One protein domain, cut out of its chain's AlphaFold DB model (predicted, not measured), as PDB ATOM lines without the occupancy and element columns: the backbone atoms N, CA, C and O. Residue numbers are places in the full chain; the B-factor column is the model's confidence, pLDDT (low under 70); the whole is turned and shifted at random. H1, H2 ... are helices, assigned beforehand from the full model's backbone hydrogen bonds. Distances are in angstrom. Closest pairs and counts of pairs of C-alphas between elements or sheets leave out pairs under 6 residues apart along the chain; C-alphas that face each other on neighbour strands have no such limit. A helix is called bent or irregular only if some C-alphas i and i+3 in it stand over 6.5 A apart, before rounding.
ATOM      1  N   ARG A   2      44.886 -57.788  -8.297       95.19
ATOM      2  CA  ARG A   2      46.109 -57.655  -7.467       95.19
ATOM      3  C   ARG A   2      46.364 -56.231  -6.963       95.19
ATOM      4  O   ARG A   2      46.527 -56.047  -5.767       95.19
ATOM      5  N   ASN A   3      46.377 -55.248  -7.865       96.19
ATOM      6  CA  ASN A   3      46.652 -53.854  -7.496       96.19
ATOM      7  C   ASN A   3      45.597 -53.312  -6.523       96.19
ATOM      8  O   ASN A   3      45.958 -52.682  -5.548       96.19
ATOM      9  N   ALA A   4      44.321 -53.659  -6.708       97.44
ATOM     10  CA  ALA A   4      43.270 -53.268  -5.769       97.44
ATOM     11  C   ALA A   4      43.481 -53.899  -4.376       97.44
ATOM     12  O   ALA A   4      43.425 -53.199  -3.375       97.44
ATOM     13  N   MET A   5      43.830 -55.192  -4.304       97.62
ATOM     14  CA  MET A   5      44.201 -55.832  -3.031       97.62
ATOM     15  C   MET A   5      45.426 -55.174  -2.381       97.62
ATOM     16  O   MET A   5      45.492 -55.101  -1.157       97.62
ATOM     17  N   ARG A   6      46.394 -54.707  -3.179       97.12
ATOM     18  CA  ARG A   6      47.573 -53.975  -2.697       97.12
ATOM     19  C   ARG A   6      47.185 -52.623  -2.124       97.12
ATOM     20  O   ARG A   6      47.618 -52.284  -1.030       97.12
ATOM     21  N   ASP A   7      46.360 -51.876  -2.842       97.19
ATOM     22  CA  ASP A   7      45.974 -50.525  -2.450       97.19
ATOM     23  C   ASP A   7      45.154 -50.556  -1.142       97.19
ATOM     24  O   ASP A   7      45.423 -49.777  -0.231       97.19
ATOM     25  N   LEU A   8      44.273 -51.556  -0.975       97.44
ATOM     26  CA  LEU A   8      43.550 -51.821   0.281       97.44
ATOM     27  C   LEU A   8      44.458 -52.224   1.459       97.44
ATOM     28  O   LEU A   8      44.048 -52.156   2.615       97.44
ATOM     29  N   TYR A   9      45.691 -52.655   1.195       96.62
ATOM     30  CA  TYR A   9      46.636 -53.089   2.227       96.62
ATOM     31  C   TYR A   9      47.437 -51.929   2.835       96.62
ATOM     32  O   TYR A   9      47.926 -52.058   3.957       96.62
ATOM     33  N   LEU A  10      47.574 -50.809   2.110       95.94
ATOM     34  CA  LEU A  10      48.401 -49.663   2.507       95.94
ATOM     35  C   LEU A  10      47.880 -48.999   3.788       95.94
ATOM     36  O   LEU A  10      48.604 -48.931   4.777       95.94
ATOM     37  N   GLY A  11      46.614 -48.569   3.792       95.25
ATOM     38  CA  GLY A  11      46.012 -47.838   4.914       95.25
ATOM     39  C   GLY A  11      46.116 -48.572   6.258       95.25
ATOM     40  O   GLY A  11      46.661 -48.011   7.208       95.25
ATOM     41  N   PRO A  12      45.685 -49.846   6.351       96.25
ATOM     42  CA  PRO A  12      45.834 -50.633   7.573       96.25
ATOM     43  C   PRO A  12      47.277 -50.743   8.083       96.25
ATOM     44  O   PRO A  12      47.496 -50.732   9.292       96.25
ATOM     45  N   TRP A  13      48.276 -50.827   7.197       95.56
ATOM     46  CA  TRP A  13      49.678 -50.835   7.620       95.56
ATOM     47  C   TRP A  13      50.139 -49.481   8.153       95.56
ATOM     48  O   TRP A  13      50.853 -49.462   9.157       95.56
ATOM     49  N   SER A  14      49.732 -48.373   7.529       95.62
ATOM     50  CA  SER A  14      50.011 -47.026   8.045       95.62
ATOM     51  C   SER A  14      49.435 -46.843   9.448       95.62
ATOM     52  O   SER A  14      50.153 -46.422  10.356       95.62
ATOM     53  N   ASP A  15      48.185 -47.259   9.662       96.62
ATOM     54  CA  ASP A  15      47.538 -47.215  10.976       96.62
ATOM     55  C   ASP A  15      48.281 -48.085  12.003       96.62
ATOM     56  O   ASP A  15      48.537 -47.655  13.129       96.62
ATOM     57  N   TYR A  16      48.670 -49.303  11.608       96.12
ATOM     58  CA  TYR A  16      49.423 -50.224  12.459       96.12
ATOM     59  C   TYR A  16      50.752 -49.613  12.921       96.12
ATOM     60  O   TYR A  16      51.114 -49.720  14.096       96.12
ATOM     61  N   PHE A  17      51.489 -48.969  12.012       95.25
ATOM     62  CA  PHE A  17      52.745 -48.297  12.339       95.25
ATOM     63  C   PHE A  17      52.535 -47.117  13.282       95.25
ATOM     64  O   PHE A  17      53.237 -47.048  14.290       95.25
ATOM     65  N   ALA A  18      51.561 -46.248  12.999       96.38
ATOM     66  CA  ALA A  18      51.252 -45.102  13.850       96.38
ATOM     67  C   ALA A  18      50.947 -45.541  15.292       96.38
ATOM     68  O   ALA A  18      51.522 -45.014  16.245       96.38
ATOM     69  N   LEU A  19      50.117 -46.576  15.451       97.44
ATOM     70  CA  LEU A  19      49.795 -47.156  16.757       97.44
ATOM     71  C   LEU A  19      51.026 -47.758  17.445       97.44
ATOM     72  O   LEU A  19      51.273 -47.485  18.619       97.44
ATOM     73  N   THR A  20      51.823 -48.534  16.710       96.00
ATOM     74  CA  THR A  20      53.025 -49.186  17.254       96.00
ATOM     75  C   THR A  20      54.056 -48.160  17.735       96.00
ATOM     76  O   THR A  20      54.601 -48.303  18.827       96.00
ATOM     77  N   VAL A  21      54.320 -47.112  16.948       95.62
ATOM     78  CA  VAL A  21      55.276 -46.045  17.297       95.62
ATOM     79  C   VAL A  21      54.787 -45.240  18.500       95.62
ATOM     80  O   VAL A  21      55.585 -44.894  19.370       95.62
ATOM     81  N   ALA A  22      53.477 -45.014  18.606       96.19
ATOM     82  CA  ALA A  22      52.860 -44.378  19.767       96.19
ATOM     83  C   ALA A  22      52.815 -45.277  21.024       96.19
ATOM     84  O   ALA A  22      52.303 -44.851  22.058       96.19
ATOM     85  N   GLY A  23      53.341 -46.506  20.959       97.25
ATOM     86  CA  GLY A  23      53.433 -47.430  22.093       97.25
ATOM     87  C   GLY A  23      52.164 -48.238  22.369       97.25
ATOM     88  O   GLY A  23      52.074 -48.892  23.408       97.25
ATOM     89  N   PHE A  24      51.187 -48.223  21.460       97.81
ATOM     90  CA  PHE A  24      49.983 -49.040  21.576       97.81
ATOM     91  C   PHE A  24      50.253 -50.471  21.110       97.81
ATOM     92  O   PHE A  24      51.058 -50.718  20.212       97.81
ATOM     93  N   THR A  25      49.506 -51.422  21.675       97.31
ATOM     94  CA  THR A  25      49.234 -52.689  20.982       97.31
ATOM     95  C   THR A  25      48.099 -52.416  19.995       97.31
ATOM     96  O   THR A  25      46.994 -52.144  20.464       97.31
ATOM     97  N   PRO A  26      48.329 -52.442  18.669       97.12
ATOM     98  CA  PRO A  26      47.326 -51.989  17.709       97.12
ATOM     99  C   PRO A  26      46.019 -52.787  17.795       97.12
ATOM    100  O   PRO A  26      46.036 -54.011  17.645       97.12
ATOM    101  N   TRP A  27      44.898 -52.089  17.998       95.62
ATOM    102  CA  TRP A  27      43.545 -52.656  18.072       95.62
ATOM    103  C   TRP A  27      43.391 -53.743  19.135       95.62
ATOM    104  O   TRP A  27      42.730 -54.764  18.915       95.62
ATOM    105  N   ALA A  28      44.010 -53.537  20.299       96.31
ATOM    106  CA  ALA A  28      43.867 -54.461  21.413       96.31
ATOM    107  C   ALA A  28      42.376 -54.597  21.800       96.31
ATOM    108  O   ALA A  28      41.704 -53.579  21.982       96.31
ATOM    109  N   PRO A  29      41.833 -55.818  21.998       94.81
ATOM    110  CA  PRO A  29      40.405 -56.000  22.283       94.81
ATOM    111  C   PRO A  29      39.875 -55.216  23.495       94.81
ATOM    112  O   PRO A  29      38.699 -54.849  23.519       94.81
ATOM    113  N   ILE A  30      40.747 -54.957  24.474       95.12
ATOM    114  CA  ILE A  30      40.472 -54.209  25.713       95.12
ATOM    115  C   ILE A  30      41.211 -52.854  25.773       95.12
ATOM    116  O   ILE A  30      41.345 -52.279  26.849       95.12
ATOM    117  N   GLY A  31      41.742 -52.371  24.645       94.44
ATOM    118  CA  GLY A  31      42.453 -51.092  24.549       94.44
ATOM    119  C   GLY A  31      41.531 -49.866  24.523       94.44
ATOM    120  O   GLY A  31      40.317 -49.977  24.338       94.44
ATOM    121  N   ASP A  32      42.120 -48.678  24.687       97.00
ATOM    122  CA  ASP A  32      41.417 -47.394  24.560       97.00
ATOM    123  C   ASP A  32      41.204 -47.048  23.078       97.00
ATOM    124  O   ASP A  32      42.080 -46.497  22.408       97.00
ATOM    125  N   ARG A  33      40.011 -47.374  22.573       96.50
ATOM    126  CA  ARG A  33      39.630 -47.181  21.166       96.50
ATOM    127  C   ARG A  33      39.660 -45.717  20.731       96.50
ATOM    128  O   ARG A  33      40.005 -45.436  19.586       96.50
ATOM    129  N   ASP A  34      39.318 -44.792  21.624       97.94
ATOM    130  CA  ASP A  34      39.287 -43.369  21.292       97.94
ATOM    131  C   ASP A  34      40.707 -42.804  21.214       97.94
ATOM    132  O   ASP A  34      41.005 -41.969  20.356       97.94
ATOM    133  N   ALA A  35      41.608 -43.261  22.090       97.81
ATOM    134  CA  ALA A  35      43.023 -42.926  21.998       97.81
ATOM    135  C   ALA A  35      43.662 -43.487  20.725       97.81
ATOM    136  O   ALA A  35      44.340 -42.738  20.020       97.81
ATOM    137  N   GLU A  36      43.392 -44.752  20.388       97.88
ATOM    138  CA  GLU A  36      43.852 -45.351  19.133       97.88
ATOM    139  C   GLU A  36      43.359 -44.551  17.916       97.88
ATOM    140  O   GLU A  36      44.150 -44.230  17.030       97.88
ATOM    141  N   ALA A  37      42.078 -44.164  17.891       97.62
ATOM    142  CA  ALA A  37      41.504 -43.393  16.789       97.62
ATOM    143  C   ALA A  37      42.192 -42.030  16.605       97.62
ATOM    144  O   ALA A  37      42.482 -41.637  15.475       97.62
ATOM    145  N   ARG A  38      42.514 -41.329  17.704       97.94
ATOM    146  CA  ARG A  38      43.263 -40.060  17.652       97.94
ATOM    147  C   ARG A  38      44.674 -40.242  17.093       97.94
ATOM    148  O   ARG A  38      45.117 -39.410  16.306       97.94
ATOM    149  N   VAL A  39      45.369 -41.313  17.483       97.69
ATOM    150  CA  VAL A  39      46.716 -41.629  16.975       97.69
ATOM    151  C   VAL A  39      46.673 -41.957  15.486       97.69
ATOM    152  O   VAL A  39      47.485 -41.433  14.727       97.69
ATOM    153  N   VAL A  40      45.717 -42.784  15.061       97.00
ATOM    154  CA  VAL A  40      45.533 -43.142  13.648       97.00
ATOM    155  C   VAL A  40      45.253 -41.903  12.804       97.00
ATOM    156  O   VAL A  40      45.894 -41.713  11.773       97.00
ATOM    157  N   GLU A  41      44.347 -41.034  13.250       97.06
ATOM    158  CA  GLU A  41      44.018 -39.806  12.528       97.06
ATOM    159  C   GLU A  41      45.234 -38.877  12.399       97.06
ATOM    160  O   GLU A  41      45.556 -38.430  11.299       97.06
ATOM    161  N   ALA A  42      45.971 -38.649  13.490       95.94
ATOM    162  CA  ALA A  42      47.194 -37.847  13.456       95.94
ATOM    163  C   ALA A  42      48.267 -38.460  12.534       95.94
ATOM    164  O   ALA A  42      48.896 -37.745  11.752       95.94
ATOM    165  N   GLY A  43      48.439 -39.786  12.579       94.69
ATOM    166  CA  GLY A  43      49.360 -40.516  11.709       94.69
ATOM    167  C   GLY A  43      49.015 -40.337  10.231       94.69
ATOM    168  O   GLY A  43      49.879 -39.953   9.444       94.69
ATOM    169  N   ARG A  44      47.739 -40.514   9.866       94.06
ATOM    170  CA  ARG A  44      47.242 -40.311   8.494       94.06
ATOM    171  C   ARG A  44      47.422 -38.875   8.004       94.06
ATOM    172  O   ARG A  44      47.803 -38.679   6.858       94.06
ATOM    173  N   GLN A  45      47.180 -37.880   8.858       93.75
ATOM    174  CA  GLN A  45      47.369 -36.467   8.505       93.75
ATOM    175  C   GLN A  45      48.839 -36.112   8.264       93.75
ATOM    176  O   GLN A  45      49.137 -35.277   7.413       93.75
ATOM    177  N   SER A  46      49.753 -36.731   9.014       93.81
ATOM    178  CA  SER A  46      51.187 -36.474   8.878       93.81
ATOM    179  C   SER A  46      51.797 -37.083   7.612       93.81
ATOM    180  O   SER A  46      52.749 -36.521   7.074       93.81
ATOM    181  N   GLY A  47      51.288 -38.238   7.162       90.88
ATOM    182  CA  GLY A  47      51.905 -39.038   6.098       90.88
ATOM    183  C   GLY A  47      53.303 -39.572   6.446       90.88
ATOM    184  O   GLY A  47      54.004 -40.064   5.565       90.88
ATOM    185  N   GLU A  48      53.733 -39.489   7.714       89.88
ATOM    186  CA  GLU A  48      55.112 -39.783   8.149       89.88
ATOM    187  C   GLU A  48      55.564 -41.208   7.781       89.88
ATOM    188  O   GLU A  48      56.743 -41.450   7.523       89.88
ATOM    189  N   TYR A  49      54.623 -42.154   7.724       89.81
ATOM    190  CA  TYR A  49      54.901 -43.573   7.494       89.81
ATOM    191  C   TYR A  49      54.618 -44.040   6.060       89.81
ATOM    192  O   TYR A  49      54.795 -45.224   5.770       89.81
ATOM    193  N   ASP A  50      54.196 -43.157   5.153       91.00
ATOM    194  CA  ASP A  50      53.708 -43.561   3.829       91.00
ATOM    195  C   ASP A  50      54.783 -44.255   2.986       91.00
ATOM    196  O   ASP A  50      54.508 -45.275   2.347       91.00
ATOM    197  N   ASP A  51      56.018 -43.754   3.018       91.81
ATOM    198  CA  ASP A  51      57.120 -44.317   2.233       91.81
ATOM    199  C   ASP A  51      57.543 -45.698   2.756       91.81
ATOM    200  O   ASP A  51      57.608 -46.664   1.993       91.81
ATOM    201  N   ILE A  52      57.742 -45.839   4.075       90.62
ATOM    202  CA  ILE A  52      58.121 -47.129   4.677       90.62
ATOM    203  C   ILE A  52      57.015 -48.183   4.516       90.62
ATOM    204  O   ILE A  52      57.301 -49.370   4.319       90.62
ATOM    205  N   VAL A  53      55.748 -47.767   4.578       93.38
ATOM    206  CA  VAL A  53      54.600 -48.643   4.327       93.38
ATOM    207  C   VAL A  53      54.584 -49.077   2.872       93.38
ATOM    208  O   VAL A  53      54.487 -50.277   2.610       93.38
ATOM    209  N   ARG A  54      54.733 -48.140   1.929       93.88
ATOM    210  CA  ARG A  54      54.763 -48.436   0.494       93.88
ATOM    211  C   ARG A  54      55.828 -49.474   0.164       93.88
ATOM    212  O   ARG A  54      55.498 -50.484  -0.452       93.88
ATOM    213  N   ASP A  55      57.054 -49.284   0.641       92.19
ATOM    214  CA  ASP A  55      58.154 -50.221   0.402       92.19
ATOM    215  C   ASP A  55      57.831 -51.627   0.926       92.19
ATOM    216  O   ASP A  55      58.018 -52.632   0.231       92.19
ATOM    217  N   ARG A  56      57.285 -51.728   2.145       88.81
ATOM    218  CA  ARG A  56      56.936 -53.027   2.737       88.81
ATOM    219  C   ARG A  56      55.769 -53.709   2.022       88.81
ATOM    220  O   ARG A  56      55.770 -54.937   1.865       88.81
ATOM    221  N   VAL A  57      54.780 -52.932   1.590       93.31
ATOM    222  CA  VAL A  57      53.637 -53.433   0.823       93.31
ATOM    223  C   VAL A  57      54.083 -53.930  -0.550       93.31
ATOM    224  O   VAL A  57      53.690 -55.032  -0.930       93.31
ATOM    225  N   GLU A  58      54.952 -53.207  -1.258       92.06
ATOM    226  CA  GLU A  58      55.460 -53.637  -2.567       92.06
ATOM    227  C   GLU A  58      56.270 -54.939  -2.473       92.06
ATOM    228  O   GLU A  58      56.050 -55.858  -3.264       92.06
ATOM    229  N   ILE A  59      57.116 -55.099  -1.446       88.44
ATOM    230  CA  ILE A  59      57.812 -56.374  -1.188       88.44
ATOM    231  C   ILE A  59      56.808 -57.521  -1.014       88.44
ATOM    232  O   ILE A  59      56.977 -58.602  -1.580       88.44
ATOM    233  N   THR A  60      55.747 -57.286  -0.241       90.62
ATOM    234  CA  THR A  60      54.719 -58.293   0.053       90.62
ATOM    235  C   THR A  60      53.918 -58.667  -1.200       90.62
ATOM    236  O   THR A  60      53.650 -59.844  -1.441       90.62
ATOM    237  N   PHE A  61      53.576 -57.682  -2.036       94.31
ATOM    238  CA  PHE A  61      52.791 -57.871  -3.259       94.31
ATOM    239  C   PHE A  61      53.608 -58.287  -4.488       94.31
ATOM    240  O   PHE A  61      53.015 -58.678  -5.500       94.31
ATOM    241  N   GLY A  62      54.940 -58.309  -4.371       90.88
ATOM    242  CA  GLY A  62      55.838 -58.990  -5.303       90.88
ATOM    243  C   GLY A  62      55.652 -60.514  -5.331       90.88
ATOM    244  O   GLY A  62      56.063 -61.167  -6.291       90.88
ATOM    245  N   ALA A  63      54.993 -61.101  -4.325       92.88
ATOM    246  CA  ALA A  63      54.644 -62.517  -4.317       92.88
ATOM    247  C   ALA A  63      53.652 -62.864  -5.454       92.88
ATOM    248  O   ALA A  63      52.619 -62.204  -5.595       92.88
TER     249      ALA A  63
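AT A GLANCE: This is residues 2 to 63 of the 176 residues of the protein "Unannotated protein" of freshwater metagenome (UniProt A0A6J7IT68). One long helix, H1, has two shorter helices, H2 and H3, packed on it, and these two make a wide V that is joined at its point by a tight link. H2 crosses H1 at residues 14 to 19, towards the last residues of H1, while H3 runs back over H1 at a slant, and the long link of residues 22 to 32 folds back from the end of H1 to the start of H2. The printed part has 62 residues with three named helices in the order H1, H2, H3, and no named strand; the class is all helix. It is only just compact, close to loose, with a radius of gyration of the C-alphas of 12.3 A and spans of 35 by 24 by 17 A.

IN THESE COORDINATES: H1, the longest helix, is residues 2 to 21 and measures 28.8 A from first to last C-alpha. It begins at C-alpha 2, at (46.109, -57.655, -7.467), and ends at C-alpha 21, at (55.276, -46.045, 17.297). H1 is irregular, but only just: C-alphas 8 and 11 are 6.6 A apart, and its line is a rough one. H2 is residues 33 to 46, 20.0 A long. H3 is residues 50 to 61, 16.0 A long, and ends at C-alpha 61, at (52.791, -57.871, -3.259).

HOW THE PARTS SIT: H1 touches both other helices. H1 and H3 touch, and their closest C-alphas, those of Ser 14 and Val 53, are 6.1 A apart. They run opposite ways at a steep tilt of 48 degrees, with their centres 8.6 A apart. H1 touches H2 with residues 14 to 19 alone, and the closest C-alphas, those of Asp 15 and Val 40, are 5.3 A apart. These two run opposite ways at a steep tilt of 68 degrees, only just short of about perpendicular, with their centres 13.9 A apart. H2 and H3 are apart, although they follow each other in the chain. In H2 and H3 every O i to N i+4 pair is within hydrogen-bond range; in H1 14 of 16 such pairs are.

THE WHOLE: The two C-alphas farthest apart are those of Asp 34 and Ala 63, 35.5 A. The first and last printed C-alphas, those of Arg 2 and Ala 63, are 10.3 A apart. The printed part runs from residue 2 to residue 63 of a chain of 176 residues and has no cut. The link from H1 to H2, with 11 residues between them, is long; the link from H2 to H3, with 3 residues between them, is tight. The mean pLDDT of the printed part of this predicted model is 95.0, and no printed residue is under 70.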